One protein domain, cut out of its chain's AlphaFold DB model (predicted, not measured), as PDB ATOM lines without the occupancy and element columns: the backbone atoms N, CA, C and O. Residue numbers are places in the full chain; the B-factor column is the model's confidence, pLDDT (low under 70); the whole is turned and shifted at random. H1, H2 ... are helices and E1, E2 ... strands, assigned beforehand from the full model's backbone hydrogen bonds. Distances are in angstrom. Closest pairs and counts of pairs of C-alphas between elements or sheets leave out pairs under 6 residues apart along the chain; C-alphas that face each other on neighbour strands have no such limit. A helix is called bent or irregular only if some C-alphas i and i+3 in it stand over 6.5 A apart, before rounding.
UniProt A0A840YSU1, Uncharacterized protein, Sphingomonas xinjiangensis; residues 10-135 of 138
ATOM      1  N   GLU A  10     -29.029  -5.615 -59.498       63.75
ATOM      2  CA  GLU A  10     -30.132  -6.575 -59.486       63.75
ATOM      3  C   GLU A  10     -29.952  -7.723 -58.483       63.75
ATOM      4  O   GLU A  10     -30.882  -7.946 -57.708       63.75
ATOM      5  N   PRO A  11     -28.798  -8.417 -58.375       67.38
ATOM      6  CA  PRO A  11     -28.635  -9.494 -57.397       67.38
ATOM      7  C   PRO A  11     -28.687  -8.990 -55.952       67.38
ATOM      8  O   PRO A  11     -29.221  -9.671 -55.077       67.38
ATOM      9  N   ALA A  12     -28.163  -7.789 -55.692       71.38
ATOM     10  CA  ALA A  12     -28.175  -7.184 -54.363       71.38
ATOM     11  C   ALA A  12     -29.590  -6.749 -53.949       71.38
ATOM     12  O   ALA A  12     -30.002  -7.000 -52.818       71.38
ATOM     13  N   ILE A  13     -30.357  -6.156 -54.868       71.75
ATOM     14  CA  ILE A  13     -31.760  -5.789 -54.637       71.75
ATOM     15  C   ILE A  13     -32.626  -7.043 -54.507       71.75
ATOM     16  O   ILE A  13     -33.452  -7.114 -53.603       71.75
ATOM     17  N   ALA A  14     -32.407  -8.064 -55.334       71.00
ATOM     18  CA  ALA A  14     -33.109  -9.338 -55.219       71.00
ATOM     19  C   ALA A  14     -32.840 -10.015 -53.865       71.00
ATOM     20  O   ALA A  14     -33.778 -10.464 -53.209       71.00
ATOM     21  N   ALA A  15     -31.583 -10.038 -53.408       74.31
ATOM     22  CA  ALA A  15     -31.219 -10.569 -52.094       74.31
ATOM     23  C   ALA A  15     -31.824  -9.752 -50.942       74.31
ATOM     24  O   ALA A  15     -32.275 -10.332 -49.957       74.31
ATOM     25  N   LEU A  16     -31.874  -8.420 -51.069       78.25
ATOM     26  CA  LEU A  16     -32.545  -7.545 -50.106       78.25
ATOM     27  C   LEU A  16     -34.041  -7.862 -50.036       78.25
ATOM     28  O   LEU A  16     -34.557  -8.137 -48.959       78.25
ATOM     29  N   LEU A  17     -34.725  -7.886 -51.180       75.75
ATOM     30  CA  LEU A  17     -36.161  -8.152 -51.271       75.75
ATOM     31  C   LEU A  17     -36.536  -9.558 -50.800       75.75
ATOM     32  O   LEU A  17     -37.616  -9.743 -50.247       75.75
ATOM     33  N   ALA A  18     -35.647 -10.542 -50.959       76.31
ATOM     34  CA  ALA A  18     -35.853 -11.896 -50.446       76.31
ATOM     35  C   ALA A  18     -35.979 -11.949 -48.912       76.31
ATOM     36  O   ALA A  18     -36.531 -12.914 -48.379       76.31
ATOM     37  N   ARG A  19     -35.500 -10.919 -48.198       79.50
ATOM     38  CA  ARG A  19     -35.630 -10.807 -46.740       79.50
ATOM     39  C   ARG A  19     -36.989 -10.289 -46.285       79.50
ATOM     40  O   ARG A  19     -37.285 -10.438 -45.108       79.50
ATOM     41  N   TYR A  20     -37.812  -9.729 -47.170       78.12
ATOM     42  CA  TYR A  20     -39.109  -9.155 -46.805       78.12
ATOM     43  C   TYR A  20     -40.273 -10.020 -47.315       78.12
ATOM     44  O   TYR A  20     -40.168 -10.761 -48.303       78.12
ATOM     45  N   GLU A  21     -41.384 -10.002 -46.585       65.88
ATOM     46  CA  GLU A  21     -42.662 -10.522 -47.041       65.88
ATOM     47  C   GLU A  21     -43.117  -9.665 -48.204       65.88
ATOM     48  O   GLU A  21     -43.277  -8.455 -48.098       65.88
ATOM     49  N   GLN A  22     -43.262 -10.323 -49.342       64.69
ATOM     50  CA  GLN A  22     -43.690  -9.706 -50.573       64.69
ATOM     51  C   GLN A  22     -45.214  -9.580 -50.506       64.69
ATOM     52  O   GLN A  22     -45.885 -10.615 -50.581       64.69
ATOM     53  N   PRO A  23     -45.782  -8.366 -50.353       49.91
ATOM     54  CA  PRO A  23     -47.221  -8.192 -50.467       49.91
ATOM     55  C   PRO A  23     -47.623  -8.666 -51.858       49.91
ATOM     56  O   PRO A  23     -46.806  -8.712 -52.779       49.91
ATOM     57  N   SER A  24     -48.880  -9.023 -52.019       45.84
ATOM     58  CA  SER A  24     -49.500  -9.634 -53.199       45.84
ATOM     59  C   SER A  24     -49.258  -8.957 -54.569       45.84
ATOM     60  O   SER A  24     -49.756  -9.461 -55.570       45.84
ATOM     61  N   THR A  25     -48.465  -7.886 -54.665       48.56
ATOM     62  CA  THR A  25     -47.894  -7.307 -55.895       48.56
ATOM     63  C   THR A  25     -46.629  -8.015 -56.412       48.56
ATOM     64  O   THR A  25     -46.132  -7.671 -57.481       48.56
ATOM     65  N   LEU A  26     -46.106  -9.019 -55.701       49.91
ATOM     66  CA  LEU A  26     -44.869  -9.737 -56.054       49.91
ATOM     67  C   LEU A  26     -45.043 -11.275 -56.121       49.91
ATOM     68  O   LEU A  26     -44.072 -12.023 -56.192       49.91
ATOM     69  N   THR A  27     -46.281 -11.772 -56.141       45.28
ATOM     70  CA  THR A  27     -46.618 -13.209 -56.072       45.28
ATOM     71  C   THR A  27     -46.435 -14.002 -57.374       45.28
ATOM     72  O   THR A  27     -46.750 -15.190 -57.405       45.28
ATOM     73  N   GLY A  28     -45.882 -13.425 -58.444       51.22
ATOM     74  CA  GLY A  28     -45.680 -14.171 -59.689       51.22
ATOM     75  C   GLY A  28     -44.651 -13.547 -60.618       51.22
ATOM     76  O   GLY A  28     -44.946 -12.564 -61.283       51.22
ATOM     77  N   ALA A  29     -43.455 -14.143 -60.682       60.06
ATOM     78  CA  ALA A  29     -42.434 -13.894 -61.709       60.06
ATOM     79  C   ALA A  29     -42.151 -12.405 -62.023       60.06
ATOM     80  O   ALA A  29     -41.889 -12.049 -63.174       60.06
ATOM     81  N   CYS A  30     -42.240 -11.539 -61.008       67.19
ATOM     82  CA  CYS A  30     -41.950 -10.117 -61.127       67.19
ATOM     83  C   CYS A  30     -40.478  -9.838 -60.822       67.19
ATOM     84  O   CYS A  30     -39.953 -10.258 -59.792       67.19
ATOM     85  N   HIS A  31     -39.830  -9.093 -61.710       69.88
ATOM     86  CA  HIS A  31     -38.451  -8.649 -61.591       69.88
ATOM     87  C   HIS A  31     -38.407  -7.125 -61.582       69.88
ATOM     88  O   HIS A  31     -39.044  -6.461 -62.403       69.88
ATOM     89  N   TRP A  32     -37.653  -6.583 -60.635       73.69
ATOM     90  CA  TRP A  32     -37.360  -5.162 -60.572       73.69
ATOM     91  C   TRP A  32     -36.284  -4.815 -61.596       73.69
ATOM     92  O   TRP A  32     -35.201  -5.386 -61.544       73.69
ATOM     93  N   MET A  33     -36.566  -3.855 -62.471       70.81
ATOM     94  CA  MET A  33     -35.612  -3.287 -63.420       70.81
ATOM     95  C   MET A  33     -35.244  -1.871 -62.986       70.81
ATOM     96  O   MET A  33     -36.092  -1.116 -62.502       70.81
ATOM     97  N   HIS A  34     -33.977  -1.498 -63.181       76.56
ATOM     98  CA  HIS A  34     -33.459  -0.158 -62.862       76.56
ATOM     99  C   HIS A  34     -33.736   0.294 -61.420       76.56
ATOM    100  O   HIS A  34     -33.774   1.495 -61.136       76.56
ATOM    101  N   ALA A  35     -33.943  -0.662 -60.513       77.62
ATOM    102  CA  ALA A  35     -34.360  -0.348 -59.167       77.62
ATOM    103  C   ALA A  35     -33.258   0.374 -58.397       77.62
ATOM    104  O   ALA A  35     -32.059   0.124 -58.546       77.62
ATOM    105  N   ARG A  36     -33.698   1.294 -57.548       81.12
ATOM    106  CA  ARG A  36     -32.862   2.044 -56.627       81.12
ATOM    107  C   ARG A  36     -33.393   1.832 -55.229       81.12
ATOM    108  O   ARG A  36     -34.601   1.869 -55.007       81.12
ATOM    109  N   VAL A  37     -32.463   1.639 -54.304       83.56
ATOM    110  CA  VAL A  37     -32.755   1.612 -52.877       83.56
ATOM    111  C   VAL A  37     -32.336   2.954 -52.311       83.56
ATOM    112  O   VAL A  37     -31.169   3.340 -52.414       83.56
ATOM    113  N   THR A  38     -33.283   3.674 -51.734       81.12
ATOM    114  CA  THR A  38     -33.021   4.915 -51.012       81.12
ATOM    115  C   THR A  38     -33.345   4.701 -49.542       81.12
ATOM    116  O   THR A  38     -34.402   4.144 -49.243       81.12
ATOM    117  N   PRO A  39     -32.482   5.129 -48.609       76.44
ATOM    118  CA  PRO A  39     -32.845   5.109 -47.201       76.44
ATOM    119  C   PRO A  39     -34.055   6.020 -47.004       76.44
ATOM    120  O   PRO A  39     -34.052   7.160 -47.464       76.44
ATOM    121  N   VAL A  40     -35.072   5.520 -46.317       70.25
ATOM    122  CA  VAL A  40     -36.227   6.315 -45.918       70.25
ATOM    123  C   VAL A  40     -36.261   6.302 -44.412       70.25
ATOM    124  O   VAL A  40     -36.535   5.284 -43.782       70.25
ATOM    125  N   ARG A  41     -35.874   7.436 -43.835       67.50
ATOM    126  CA  ARG A  41     -35.618   7.485 -42.403       67.50
ATOM    127  C   ARG A  41     -36.912   7.425 -41.622       67.50
ATOM    128  O   ARG A  41     -37.007   6.575 -40.750       67.50
ATOM    129  N   ASP A  42     -37.894   8.241 -41.993       81.31
ATOM    130  CA  ASP A  42     -39.139   8.363 -41.246       81.31
ATOM    131  C   ASP A  42     -40.287   8.760 -42.178       81.31
ATOM    132  O   ASP A  42     -40.337   9.880 -42.687       81.31
ATOM    133  N   VAL A  43     -41.216   7.836 -42.415       84.31
ATOM    134  CA  VAL A  43     -42.478   8.110 -43.103       84.31
ATOM    135  C   VAL A  43     -43.587   8.142 -42.078       84.31
ATOM    136  O   VAL A  43     -43.950   7.111 -41.513       84.31
ATOM    137  N   LEU A  44     -44.148   9.326 -41.869       87.56
ATOM    138  CA  LEU A  44     -45.386   9.471 -41.121       87.56
ATOM    139  C   LEU A  44     -46.557   9.073 -42.012       87.56
ATOM    140  O   LEU A  44     -46.561   9.363 -43.213       87.56
ATOM    141  N   GLY A  45     -47.550   8.420 -41.430       85.44
ATOM    142  CA  GLY A  45     -48.784   8.083 -42.120       85.44
ATOM    143  C   GLY A  45     -49.736   7.282 -41.254       85.44
ATOM    144  O   GLY A  45     -49.484   7.036 -40.080       85.44
ATOM    145  N   GLN A  46     -50.847   6.874 -41.848       84.19
ATOM    146  CA  GLN A  46     -51.862   6.071 -41.184       84.19
ATOM    147  C   GLN A  46     -51.844   4.655 -41.736       84.19
ATOM    148  O   GLN A  46     -51.925   4.452 -42.952       84.19
ATOM    149  N   MET A  47     -51.775   3.677 -40.835       78.94
ATOM    150  CA  MET A  47     -52.082   2.294 -41.180       78.94
ATOM    151  C   MET A  47     -53.593   2.175 -41.326       78.94
ATOM    152  O   MET A  47     -54.349   2.401 -40.382       78.94
ATOM    153  N   LEU A  48     -54.034   1.849 -42.533       72.94
ATOM    154  CA  LEU A  48     -55.430   1.573 -42.814       72.94
ATOM    155  C   LEU A  48     -55.645   0.070 -42.634       72.94
ATOM    156  O   LEU A  48     -54.831  -0.746 -43.079       72.94
ATOM    157  N   GLY A  49     -56.732  -0.288 -41.950       62.31
ATOM    158  CA  GLY A  49     -57.101  -1.686 -41.755       62.31
ATOM    159  C   GLY A  49     -57.284  -2.426 -43.090       62.31
ATOM    160  O   GLY A  49     -57.490  -1.783 -44.122       62.31
ATOM    161  N   PRO A  50     -57.220  -3.769 -43.079       63.34
ATOM    162  CA  PRO A  50     -57.492  -4.578 -44.264       63.34
ATOM    163  C   PRO A  50     -58.858  -4.224 -44.870       63.34
ATOM    164  O   PRO A  50     -59.849  -4.137 -44.144       63.34
ATOM    165  N   ASP A  51     -58.920  -4.083 -46.194       60.31
ATOM    166  CA  ASP A  51     -60.170  -4.034 -46.955       60.31
ATOM    167  C   ASP A  51     -60.294  -5.252 -47.893       60.31
ATOM    168  O   ASP A  51     -59.373  -6.063 -48.023       60.31
ATOM    169  N   GLU A  52     -61.463  -5.420 -48.518       46.25
ATOM    170  CA  GLU A  52     -61.771  -6.580 -49.372       46.25
ATOM    171  C   GLU A  52     -60.880  -6.682 -50.632       46.25
ATOM    172  O   GLU A  52     -60.762  -7.758 -51.217       46.25
ATOM    173  N   HIS A  53     -60.238  -5.582 -51.041       52.41
ATOM    174  CA  HIS A  53     -59.409  -5.470 -52.245       52.41
ATOM    175  C   HIS A  53     -57.912  -5.345 -51.933       52.41
ATOM    176  O   HIS A  53     -57.066  -5.521 -52.811       52.41
ATOM    177  N   SER A  54     -57.558  -5.001 -50.701       56.44
ATOM    178  CA  SER A  54     -56.194  -4.768 -50.259       56.44
ATOM    179  C   SER A  54     -56.080  -5.141 -48.787       56.44
ATOM    180  O   SER A  54     -56.529  -4.395 -47.916       56.44
ATOM    181  N   PRO A  55     -55.429  -6.274 -48.475       55.91
ATOM    182  CA  PRO A  55     -55.321  -6.729 -47.096       55.91
ATOM    183  C   PRO A  55     -54.489  -5.778 -46.220       55.91
ATOM    184  O   PRO A  55     -54.475  -5.940 -45.005       55.91
ATOM    185  N   GLN A  56     -53.751  -4.824 -46.804       67.44
ATOM    186  CA  GLN A  56     -52.817  -3.948 -46.095       67.44
ATOM    187  C   GLN A  56     -52.661  -2.627 -46.863       67.44
ATOM    188  O   GLN A  56     -52.255  -2.646 -48.028       67.44
ATOM    189  N   ARG A  57     -52.958  -1.475 -46.243       69.69
ATOM    190  CA  ARG A  57     -52.705  -0.156 -46.849       69.69
ATOM    191  C   ARG A  57     -52.086   0.802 -45.839       69.69
ATOM    192  O   ARG A  57     -52.441   0.810 -44.666       69.69
ATOM    193  N   PHE A  58     -51.184   1.643 -46.323       77.25
ATOM    194  CA  PHE A  58     -50.640   2.768 -45.574       77.25
ATOM    195  C   PHE A  58     -50.814   4.028 -46.387       77.25
ATOM    196  O   PHE A  58     -50.485   4.066 -47.573       77.25
ATOM    197  N   SER A  59     -51.356   5.046 -45.734       80.38
ATOM    198  CA  SER A  59     -51.529   6.367 -46.311       80.38
ATOM    199  C   SER A  59     -50.469   7.288 -45.716       80.38
ATOM    200  O   SER A  59     -50.623   7.685 -44.559       80.38
ATOM    201  N   PRO A  60     -49.393   7.626 -46.447       83.50
ATOM    202  CA  PRO A  60     -48.408   8.577 -45.950       83.50
ATOM    203  C   PRO A  60     -49.055   9.942 -45.685       83.50
ATOM    204  O   PRO A  60     -49.928  10.384 -46.432       83.50
ATOM    205  N   ALA A  61     -48.620  10.605 -44.616       84.25
ATOM    206  CA  ALA A  61     -49.041  11.950 -44.258       84.25
ATOM    207  C   ALA A  61     -48.624  12.971 -45.329       84.25
ATOM    208  O   ALA A  61     -47.630  12.803 -46.050       84.25
ATOM    209  N   GLU A  62     -49.384  14.060 -45.420       76.69
ATOM    210  CA  GLU A  62     -49.056  15.170 -46.304       76.69
ATOM    211  C   GLU A  62     -47.720  15.798 -45.868       76.69
ATOM    212  O   GLU A  62     -47.555  16.206 -44.722       76.69
ATOM    213  N   GLY A  63     -46.738  15.832 -46.775       73.75
ATOM    214  CA  GLY A  63     -45.389  16.334 -46.481       73.75
ATOM    215  C   GLY A  63     -44.349  15.269 -46.121       73.75
ATOM    216  O   GLY A  63     -43.183  15.622 -45.956       73.75
ATOM    217  N   SER A  64     -44.716  13.983 -46.073       75.31
ATOM    218  CA  SER A  64     -43.741  12.896 -45.931       75.31
ATOM    219  C   SER A  64     -42.694  12.926 -47.050       75.31
ATOM    220  O   SER A  64     -43.012  13.192 -48.221       75.31
ATOM    221  N   ASP A  65     -41.445  12.616 -46.688       74.75
ATOM    222  CA  ASP A  65     -40.288  12.546 -47.593       74.75
ATOM    223  C   ASP A  65     -40.320  11.259 -48.436       74.75
ATOM    224  O   ASP A  65     -39.447  10.394 -48.389       74.75
ATOM    225  N   LEU A  66     -41.421  11.101 -49.169       76.50
ATOM    226  CA  LEU A  66     -41.622  10.062 -50.159       76.50
ATOM    227  C   LEU A  66     -41.697  10.693 -51.550       76.50
ATOM    228  O   LEU A  66     -42.406  11.696 -51.721       76.50
ATOM    229  N   PRO A  67     -41.057  10.073 -52.560       72.69
ATOM    230  CA  PRO A  67     -41.268  10.424 -53.957       72.69
ATOM    231  C   PRO A  67     -42.758  10.398 -54.298       72.69
ATOM    232  O   PRO A  67     -43.490   9.543 -53.806       72.69
ATOM    233  N   GLU A  68     -43.205  11.294 -55.178       70.31
ATOM    234  CA  GLU A  68     -44.617  11.426 -55.567       70.31
ATOM    235  C   GLU A  68     -45.249  10.084 -55.963       70.31
ATOM    236  O   GLU A  68     -46.319   9.723 -55.481       70.31
ATOM    237  N   ALA A  69     -44.529   9.279 -56.739       64.44
ATOM    238  CA  ALA A  69     -45.001   7.973 -57.176       64.44
ATOM    239  C   ALA A  69     -45.125   6.925 -56.046       64.44
ATOM    240  O   ALA A  69     -45.865   5.956 -56.187       64.44
ATOM    241  N   ALA A  70     -44.462   7.125 -54.902       70.38
ATOM    242  CA  ALA A  70     -44.645   6.301 -53.707       70.38
ATOM    243  C   ALA A  70     -45.843   6.755 -52.850       70.38
ATOM    244  O   ALA A  70     -46.374   5.960 -52.077       70.38
ATOM    245  N   ARG A  71     -46.314   8.002 -52.999       69.56
ATOM    246  CA  ARG A  71     -47.419   8.554 -52.193       69.56
ATOM    247  C   ARG A  71     -48.780   7.940 -52.520       69.56
ATOM    248  O   ARG A  71     -49.643   7.901 -51.652       69.56
ATOM    249  N   TYR A  72     -48.961   7.453 -53.747       63.12
ATOM    250  CA  TYR A  72     -50.263   6.991 -54.244       63.12
ATOM    251  C   TYR A  72     -50.398   5.468 -54.372       63.12
ATOM    252  O   TYR A  72     -51.460   4.985 -54.761       63.12
ATOM    253  N   GLY A  73     -49.355   4.698 -54.053       64.50
ATOM    254  CA  GLY A  73     -49.397   3.254 -54.285       64.50
ATOM    255  C   GLY A  73     -48.155   2.473 -53.882       64.50
ATOM    256  O   GLY A  73     -47.953   1.381 -54.409       64.50
ATOM    257  N   ALA A  74     -47.309   2.999 -52.986       73.56
ATOM    258  CA  ALA A  74     -46.217   2.189 -52.466       73.56
ATOM    259  C   ALA A  74     -46.770   1.000 -51.675       73.56
ATOM    260  O   ALA A  74     -47.553   1.166 -50.739       73.56
ATOM    261  N   ALA A  75     -46.331  -0.203 -52.037       76.00
ATOM    262  CA  ALA A  75     -46.534  -1.373 -51.198       76.00
ATOM    263  C   ALA A  75     -45.672  -1.254 -49.931       76.00
ATOM    264  O   ALA A  75     -44.640  -0.579 -49.939       76.00
ATOM    265  N   ILE A  76     -46.057  -1.936 -48.856       78.62
ATOM    266  CA  ILE A  76     -45.233  -2.044 -47.649       78.62
ATOM    267  C   ILE A  76     -44.836  -3.490 -47.468       78.62
ATOM    268  O   ILE A  76     -45.704  -4.353 -47.454       78.62
ATOM    269  N   ALA A  77     -43.552  -3.746 -47.285       81.06
ATOM    270  CA  ALA A  77     -43.028  -5.070 -47.019       81.06
ATOM    271  C   ALA A  77     -42.372  -5.095 -45.634       81.06
ATOM    272  O   ALA A  77     -41.584  -4.209 -45.294       81.06
ATOM    273  N   PHE A  78     -42.675  -6.129 -44.851       83.88
ATOM    274  CA  PHE A  78     -42.094  -6.355 -43.524       83.88
ATOM    275  C   PHE A  78     -41.053  -7.477 -43.576       83.88
ATOM    276  O   PHE A  78     -41.137  -8.327 -44.458       83.88
ATOM    277  N   PRO A  79     -40.059  -7.521 -42.679       84.19
ATOM    278  CA  PRO A  79     -39.014  -8.535 -42.721       84.19
ATOM    279  C   PRO A  79     -39.594  -9.924 -42.410       84.19
ATOM    280  O   PRO A  79     -40.311 -10.099 -41.426       84.19
ATOM    281  N   ARG A  80     -39.254 -10.939 -43.212       82.75
ATOM    282  CA  ARG A  80     -39.686 -12.338 -43.000       82.75
ATOM    283  C   ARG A  80     -39.153 -12.919 -41.696       82.75
ATOM    284  O   ARG A  80     -39.765 -13.808 -41.115       82.75
ATOM    285  N   ASP A  81     -37.989 -12.450 -41.265       84.38
ATOM    286  CA  ASP A  81     -37.359 -12.804 -39.997       84.38
ATOM    287  C   ASP A  81     -37.985 -12.072 -38.796       84.38
ATOM    288  O   ASP A  81     -37.693 -12.429 -37.653       84.38
ATOM    289  N   ASN A  82     -38.886 -11.108 -39.028       83.19
ATOM    290  CA  ASN A  82     -39.611 -10.382 -37.988       83.19
ATOM    291  C   ASN A  82     -41.101 -10.152 -38.341       83.19
ATOM    292  O   ASN A  82     -41.538  -9.006 -38.489       83.19
ATOM    293  N   PRO A  83     -41.923 -11.217 -38.408       76.12
ATOM    294  CA  PRO A  83     -43.345 -11.103 -38.759       76.12
ATOM    295  C   PRO A  83     -44.157 -10.265 -37.756       76.12
ATOM    296  O   PRO A  83     -45.159  -9.648 -38.112       76.12
ATOM    297  N   ARG A  84     -43.690 -10.170 -36.502       82.81
ATOM    298  CA  ARG A  84     -44.330  -9.363 -35.450       82.81
ATOM    299  C   ARG A  84     -44.318  -7.868 -35.748       82.81
ATOM    300  O   ARG A  84     -45.156  -7.152 -35.214       82.81
ATOM    301  N   LEU A  85     -43.390  -7.391 -36.578       83.00
ATOM    302  CA  LEU A  85     -43.324  -5.976 -36.939       83.00
ATOM    303  C   LEU A  85     -44.553  -5.546 -37.748       83.00
ATOM    304  O   LEU A  85     -45.102  -4.475 -37.500       83.00
ATOM    305  N   GLY A  86     -45.020  -6.408 -38.657       78.88
ATOM    306  CA  GLY A  86     -46.278  -6.200 -39.369       78.88
ATOM    307  C   GLY A  86     -47.456  -6.182 -38.401       78.88
ATOM    308  O   GLY A  86     -48.202  -5.209 -38.359       78.88
ATOM    309  N   GLU A  87     -47.586  -7.208 -37.552       78.88
ATOM    310  CA  GLU A  87     -48.652  -7.284 -36.537       78.88
ATOM    311  C   GLU A  87     -48.682  -6.048 -35.625       78.88
ATOM    312  O   GLU A  87     -49.751  -5.516 -35.322       78.88
ATOM    313  N   GLN A  88     -47.513  -5.554 -35.214       78.62
ATOM    314  CA  GLN A  88     -47.383  -4.332 -34.429       78.62
ATOM    315  C   GLN A  88     -47.848  -3.112 -35.223       78.62
ATOM    316  O   GLN A  88     -48.638  -2.327 -34.710       78.62
ATOM    317  N   ALA A  89     -47.428  -2.969 -36.481       76.81
ATOM    318  CA  ALA A  89     -47.873  -1.875 -37.339       76.81
ATOM    319  C   ALA A  89     -49.398  -1.851 -37.495       76.81
ATOM    320  O   ALA A  89     -50.014  -0.799 -37.367       76.81
ATOM    321  N   PHE A  90     -50.012  -3.014 -37.719       74.31
ATOM    322  CA  PHE A  90     -51.457  -3.137 -37.919       74.31
ATOM    323  C   PHE A  90     -52.276  -3.046 -36.625       74.31
ATOM    324  O   PHE A  90     -53.473  -2.772 -36.681       74.31
ATOM    325  N   SER A  91     -51.664  -3.285 -35.464       73.69
ATOM    326  CA  SER A  91     -52.328  -3.174 -34.159       73.69
ATOM    327  C   SER A  91     -52.200  -1.793 -33.520       73.69
ATOM    328  O   SER A  91     -52.799  -1.564 -32.470       73.69
ATOM    329  N   LEU A  92     -51.468  -0.867 -34.146       73.50
ATOM    330  CA  LEU A  92     -51.396   0.532 -33.740       73.50
ATOM    331  C   LEU A  92     -52.554   1.321 -34.376       73.50
ATOM    332  O   LEU A  92     -52.517   1.597 -35.576       73.50
ATOM    333  N   PRO A  93     -53.593   1.703 -33.612       65.56
ATOM    334  CA  PRO A  93     -54.604   2.616 -34.121       65.56
ATOM    335  C   PRO A  93     -54.000   4.018 -34.290       65.56
ATOM    336  O   PRO A  93     -53.455   4.574 -33.338       65.56
ATOM    337  N   GLY A  94     -54.146   4.610 -35.477       73.69
ATOM    338  CA  GLY A  94     -53.802   6.011 -35.732       73.69
ATOM    339  C   GLY A  94     -52.514   6.223 -36.532       73.69
ATOM    340  O   GLY A  94     -52.185   5.449 -37.432       73.69
ATOM    341  N   GLU A  95     -51.838   7.339 -36.256       83.44
ATOM    342  CA  GLU A  95     -50.614   7.728 -36.956       83.44
ATOM    343  C   GLU A  95     -49.419   6.888 -36.496       83.44
ATOM    344  O   GLU A  95     -49.115   6.772 -35.305       83.44
ATOM    345  N   VAL A  96     -48.705   6.334 -37.468       86.38
ATOM    346  CA  VAL A  96     -47.469   5.592 -37.261       86.38
ATOM    347  C   VAL A  96     -46.326   6.258 -38.006       86.38
ATOM    348  O   VAL A  96     -46.501   6.942 -39.017       86.38
ATOM    349  N   GLN A  97     -45.131   6.002 -37.503       88.00
ATOM    350  CA  GLN A  97     -43.873   6.334 -38.131       88.00
ATOM    351  C   GLN A  97     -43.213   5.033 -38.583       88.00
ATOM    352  O   GLN A  97     -42.884   4.179 -37.756       88.00
ATOM    353  N   LEU A  98     -43.054   4.883 -39.897       86.75
ATOM    354  CA  LEU A  98     -42.327   3.778 -40.514       86.75
ATOM    355  C   LEU A  98     -40.898   4.221 -40.815       86.75
ATOM    356  O   LEU A  98     -40.693   5.271 -41.427       86.75
ATOM    357  N   SER A  99     -39.919   3.401 -40.453       87.38
ATOM    358  CA  SER A  99     -38.514   3.630 -40.789       87.38
ATOM    359  C   SER A  99     -37.972   2.451 -41.590       87.38
ATOM    360  O   SER A  99     -38.305   1.299 -41.304       87.38
ATOM    361  N   GLY A 100     -37.117   2.717 -42.579       86.56
ATOM    362  CA  GLY A 100     -36.420   1.669 -43.319       86.56
ATOM    363  C   GLY A 100     -35.844   2.138 -44.652       86.56
ATOM    364  O   GLY A 100     -35.031   3.063 -44.723       86.56
ATOM    365  N   SER A 101     -36.229   1.468 -45.731       86.56
ATOM    366  CA  SER A 101     -35.738   1.755 -47.080       86.56
ATOM    367  C   SER A 101     -36.878   1.788 -48.083       86.56
ATOM    368  O   SER A 101     -37.867   1.083 -47.944       86.56
ATOM    369  N   LEU A 102     -36.730   2.574 -49.139       83.88
ATOM    370  CA  LEU A 102     -37.644   2.580 -50.270       83.88
ATOM    371  C   LEU A 102     -36.946   1.975 -51.475       83.88
ATOM    372  O   LEU A 102     -35.862   2.409 -51.865       83.88
ATOM    373  N   VAL A 103     -37.601   0.991 -52.073       82.50
ATOM    374  CA  VAL A 103     -37.255   0.476 -53.391       82.50
ATOM    375  C   VAL A 103     -38.170   1.146 -54.401       82.50
ATOM    376  O   VAL A 103     -39.390   1.072 -54.279       82.50
ATOM    377  N   ILE A 104     -37.577   1.809 -55.387       80.75
ATOM    378  CA  ILE A 104     -38.275   2.432 -56.515       80.75
ATOM    379  C   ILE A 104     -37.652   1.971 -57.823       80.75
ATOM    380  O   ILE A 104     -36.429   1.895 -57.937       80.75
ATOM    381  N   GLY A 105     -38.479   1.684 -58.817       77.94
ATOM    382  CA  GLY A 105     -38.029   1.185 -60.112       77.94
ATOM    383  C   GLY A 105     -39.174   0.611 -60.927       77.94
ATOM    384  O   GLY A 105     -40.335   0.694 -60.526       77.94
ATOM    385  N   ASP A 106     -38.848   0.005 -62.060       77.38
ATOM    386  CA  ASP A 106     -39.859  -0.612 -62.911       77.38
ATOM    387  C   ASP A 106     -40.097  -2.047 -62.444       77.38
ATOM    388  O   ASP A 106     -39.144  -2.807 -62.263       77.38
ATOM    389  N   LEU A 107     -41.357  -2.451 -62.292       71.56
ATOM    390  CA  LEU A 107     -41.694  -3.838 -61.977       71.56
ATOM    391  C   LEU A 107     -42.183  -4.561 -63.236       71.56
ATOM    392  O   LEU A 107     -43.175  -4.168 -63.852       71.56
ATOM    393  N   ARG A 108     -41.483  -5.626 -63.642       70.25
ATOM    394  CA  ARG A 108     -41.831  -6.451 -64.810       70.25
ATOM    395  C   ARG A 108     -42.251  -7.848 -64.391       70.25
ATOM    396  O   ARG A 108     -41.408  -8.615 -63.949       70.25
ATOM    397  N   CYS A 109     -43.513  -8.202 -64.604       69.56
ATOM    398  CA  CYS A 109     -44.058  -9.515 -64.257       69.56
ATOM    399  C   CYS A 109     -44.214 -10.415 -65.487       69.56
ATOM    400  O   CYS A 109     -44.759  -9.988 -66.508       69.56
ATOM    401  N   ALA A 110     -43.746 -11.665 -65.409       60.56
ATOM    402  CA  ALA A 110     -43.974 -12.640 -66.468       60.56
ATOM    403  C   ALA A 110     -45.419 -13.166 -66.407       60.56
ATOM    404  O   ALA A 110     -45.853 -13.705 -65.393       60.56
ATOM    405  N   GLY A 111     -46.149 -13.045 -67.518       54.78
ATOM    406  CA  GLY A 111     -47.428 -13.734 -67.722       54.78
ATOM    407  C   GLY A 111     -48.701 -12.907 -67.551       54.78
ATOM    408  O   GLY A 111     -49.753 -13.420 -67.901       54.78
ATOM    409  N   ASN A 112     -48.638 -11.662 -67.078       41.72
ATOM    410  CA  ASN A 112     -49.657 -10.626 -67.290       41.72
ATOM    411  C   ASN A 112     -49.187  -9.318 -66.648       41.72
ATOM    412  O   ASN A 112     -48.499  -9.322 -65.628       41.72
ATOM    413  N   SER A 113     -49.579  -8.203 -67.258       42.75
ATOM    414  CA  SER A 113     -49.505  -6.850 -66.713       42.75
ATOM    415  C   SER A 113     -50.219  -6.806 -65.361       42.75
ATOM    416  O   SER A 113     -51.434  -6.633 -65.284       42.75
ATOM    417  N   ALA A 114     -49.470  -7.016 -64.279       41.44
ATOM    418  CA  ALA A 114     -49.990  -6.882 -62.933       41.44
ATOM    419  C   ALA A 114     -50.321  -5.405 -62.681       41.44
ATOM    420  O   ALA A 114     -49.443  -4.580 -62.460       41.44
ATOM    421  N   VAL A 115     -51.609  -5.095 -62.823       40.66
ATOM    422  CA  VAL A 115     -52.411  -4.217 -61.964       40.66
ATOM    423  C   VAL A 115     -51.684  -2.996 -61.382       40.66
ATOM    424  O   VAL A 115     -51.705  -2.743 -60.190       40.66
ATOM    425  N   ASN A 116     -51.121  -2.174 -62.258       36.09
ATOM    426  CA  ASN A 116     -51.395  -0.745 -62.213       36.09
ATOM    427  C   ASN A 116     -52.010  -0.417 -63.567       36.09
ATOM    428  O   ASN A 116     -51.399  -0.624 -64.614       36.09
ATOM    429  N   VAL A 117     -53.291  -0.065 -63.550       36.53
ATOM    430  CA  VAL A 117     -54.104   0.120 -64.748       36.53
ATOM    431  C   VAL A 117     -53.476   1.221 -65.609       36.53
ATOM    432  O   VAL A 117     -53.598   2.398 -65.298       36.53
ATOM    433  N   GLY A 118     -52.813   0.809 -66.695       33.06
ATOM    434  CA  GLY A 118     -52.457   1.650 -67.837       33.06
ATOM    435  C   GLY A 118     -51.117   2.385 -67.764       33.06
ATOM    436  O   GLY A 118     -51.099   3.573 -67.483       33.06
ATOM    437  N   ALA A 119     -50.019   1.712 -68.119       34.56
ATOM    438  CA  ALA A 119     -48.986   2.205 -69.045       34.56
ATOM    439  C   ALA A 119     -47.812   1.216 -69.082       34.56
ATOM    440  O   ALA A 119     -47.435   0.615 -68.078       34.56
ATOM    441  N   GLU A 120     -47.237   1.034 -70.263       43.47
ATOM    442  CA  GLU A 120     -45.960   0.358 -70.456       43.47
ATOM    443  C   GLU A 120     -44.900   1.004 -69.535       43.47
ATOM    444  O   GLU A 120     -44.681   2.206 -69.614       43.47
ATOM    445  N   GLN A 121     -44.260   0.198 -68.673       49.75
ATOM    446  CA  GLN A 121     -43.393   0.601 -67.542       49.75
ATOM    447  C   GLN A 121     -44.166   1.114 -66.313       49.75
ATOM    448  O   GLN A 121     -44.286   2.310 -66.062       49.75
ATOM    449  N   ALA A 122     -44.672   0.183 -65.498       57.94
ATOM    450  CA  ALA A 122     -45.240   0.514 -64.198       57.94
ATOM    451  C   ALA A 122     -44.109   0.877 -63.224       57.94
ATOM    452  O   ALA A 122     -43.492  -0.006 -62.615       57.94
ATOM    453  N   PHE A 123     -43.840   2.177 -63.078       66.81
ATOM    454  CA  PHE A 123     -43.064   2.678 -61.950       66.81
ATOM    455  C   PHE A 123     -43.724   2.166 -60.669       66.81
ATOM    456  O   PHE A 123     -44.910   2.392 -60.426       66.81
ATOM    457  N   SER A 124     -42.956   1.437 -59.875       75.56
ATOM    458  CA  SER A 124     -43.403   0.798 -58.650       75.56
ATOM    459  C   SER A 124     -42.560   1.288 -57.484       75.56
ATOM    460  O   SER A 124     -41.382   1.620 -57.627       75.56
ATOM    461  N   ALA A 125     -43.184   1.329 -56.314       78.56
ATOM    462  CA  ALA A 125     -42.559   1.731 -55.069       78.56
ATOM    463  C   ALA A 125     -42.873   0.688 -53.992       78.56
ATOM    464  O   ALA A 125     -43.994   0.183 -53.903       78.56
ATOM    465  N   THR A 126     -41.892   0.339 -53.169       80.88
ATOM    466  CA  THR A 126     -42.092  -0.531 -52.008       80.88
ATOM    467  C   THR A 126     -41.279  -0.024 -50.831       80.88
ATOM    468  O   THR A 126     -40.059   0.110 -50.926       80.88
ATOM    469  N   ILE A 127     -41.959   0.255 -49.725       83.56
ATOM    470  CA  ILE A 127     -41.343   0.616 -48.453       83.56
ATOM    471  C   ILE A 127     -40.987  -0.685 -47.739       83.56
ATOM    472  O   ILE A 127     -41.858  -1.464 -47.363       83.56
ATOM    473  N   LEU A 128     -39.693  -0.922 -47.583       86.00
ATOM    474  CA  LEU A 128     -39.123  -1.963 -46.745       86.00
ATOM    475  C   LEU A 128     -39.059  -1.420 -45.323       86.00
ATOM    476  O   LEU A 128     -38.318  -0.473 -45.060       86.00
ATOM    477  N   VAL A 129     -39.871  -1.975 -44.433       86.75
ATOM    478  CA  VAL A 129     -40.006  -1.477 -43.064       86.75
ATOM    479  C   VAL A 129     -39.065  -2.241 -42.152       86.75
ATOM    480  O   VAL A 129     -39.176  -3.456 -42.020       86.75
ATOM    481  N   ASP A 130     -38.162  -1.517 -41.505       86.81
ATOM    482  CA  ASP A 130     -37.223  -2.057 -40.521       86.81
ATOM    483  C   ASP A 130     -37.679  -1.771 -39.083       86.81
ATOM    484  O   ASP A 130     -37.344  -2.524 -38.169       86.81
ATOM    485  N   ASP A 131     -38.453  -0.700 -38.879       87.31
ATOM    486  CA  ASP A 131     -38.965  -0.291 -37.571       87.31
ATOM    487  C   ASP A 131     -40.316   0.431 -37.696       87.31
ATOM    488  O   ASP A 131     -40.602   1.086 -38.705       87.31
ATOM    489  N   VAL A 132     -41.142   0.312 -36.655       86.25
ATOM    490  CA  VAL A 132     -42.470   0.927 -36.567       86.25
ATOM    491  C   VAL A 132     -42.669   1.510 -35.182       86.25
ATOM    492  O   VAL A 132     -42.539   0.818 -34.170       86.25
ATOM    493  N   LYS A 133     -43.042   2.788 -35.132       87.50
ATOM    494  CA  LYS A 133     -43.315   3.503 -33.885       87.50
ATOM    495  C   LYS A 133     -44.652   4.235 -33.957       87.50
ATOM    496  O   LYS A 133     -45.046   4.661 -35.041       87.50
ATOM    497  N   PRO A 134     -45.340   4.429 -32.822       82.62
ATOM    498  CA  PRO A 134     -46.405   5.424 -32.744       82.62
ATOM    499  C   PRO A 134     -45.842   6.793 -33.140       82.62
ATOM    500  O   PRO A 134     -44.740   7.143 -32.702       82.62
ATOM    501  N   ALA A 135     -46.573   7.568 -33.940       79.69
ATOM    502  CA  ALA A 135     -46.202   8.960 -34.160       79.69
ATOM    503  C   ALA A 135     -46.228   9.694 -32.808       79.69
ATOM    504  O   ALA A 135     -47.164   9.547 -32.018       79.69
TER     505      ALA A 135
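What this domain is: This is residues 10 to 135 of the 138 residues of an uncharacterized protein of Sphingomonas xinjiangensis (UniProt A0A840YSU1). One twisted sheet, with the long bent strands E1, E4 and E5 side by side, curves round until its short edge strands E2 and E3 come near each other. H1 and H3 cover separate parts of one face, and the small H2 is on the opposite face. The 126 printed residues hold three named helices and five strands, in chain order H1 E1 E2 H2 E3 H3 E4 E5; the mixed sheet runs E2 E1 E4 E5 E3. The class is mixed, helices and strands; the whole is compact, radius of gyration of the C-alphas 13.9 A, spanning 38 by 29 by 27 A.

How they stand to each other: H1, residues 10 to 17, is on the sheet at a height of 8.3 A, along E1, residues 30 to 48, at 26 degrees on the local plane; their closest C-alphas, Glu 10 and Trp 32, are 7.4 A apart. E1 bends by 115 degrees at residue 34. It forms a hairpin with E2, residues 57 to 60, with N 46 and O 59 at 2.8 A. H2, residues 68 to 71, comes closest to E5, residues 123 to 134, at the C-alphas of Ala 70 and Ala 125, 5.2 A. E3, residues 75 to 77, is parallel to E5, N 77 and O 127 at 2.8 A. H3, residues 83 to 91, has its closest C-alphas to E5 at Ala 89 and Val 132, 6.1 A. E4, residues 95 to 109, is antiparallel to E1, N 33 and O 106 at 2.8 A, and forms a hairpin with E5, N 103 and O 126 at 2.9 A. In H1 and H3 every O i to N i+4 pair is within hydrogen-bond range; H2 is too short for one.

Where its parts are: H1 begins at C-alpha 10, (-30.132, -6.575, -59.486). E1 measures 25.6 A, H3 12.8 A, E4 32.9 A and E5 29.5 A, ending at C-alpha 134, (-46.405, 5.424, -32.744).

The domain as a whole: The farthest C-alphas, Gly 111 and Ala 135, are 40.5 A apart. The printed part has no cut. The links H1 to E1 and E4 to E5 are long. Mean pLDDT of the printed part is 71.2; 43 residues are under 70, among them 21 to 31, 49 to 57 and 109 to 123.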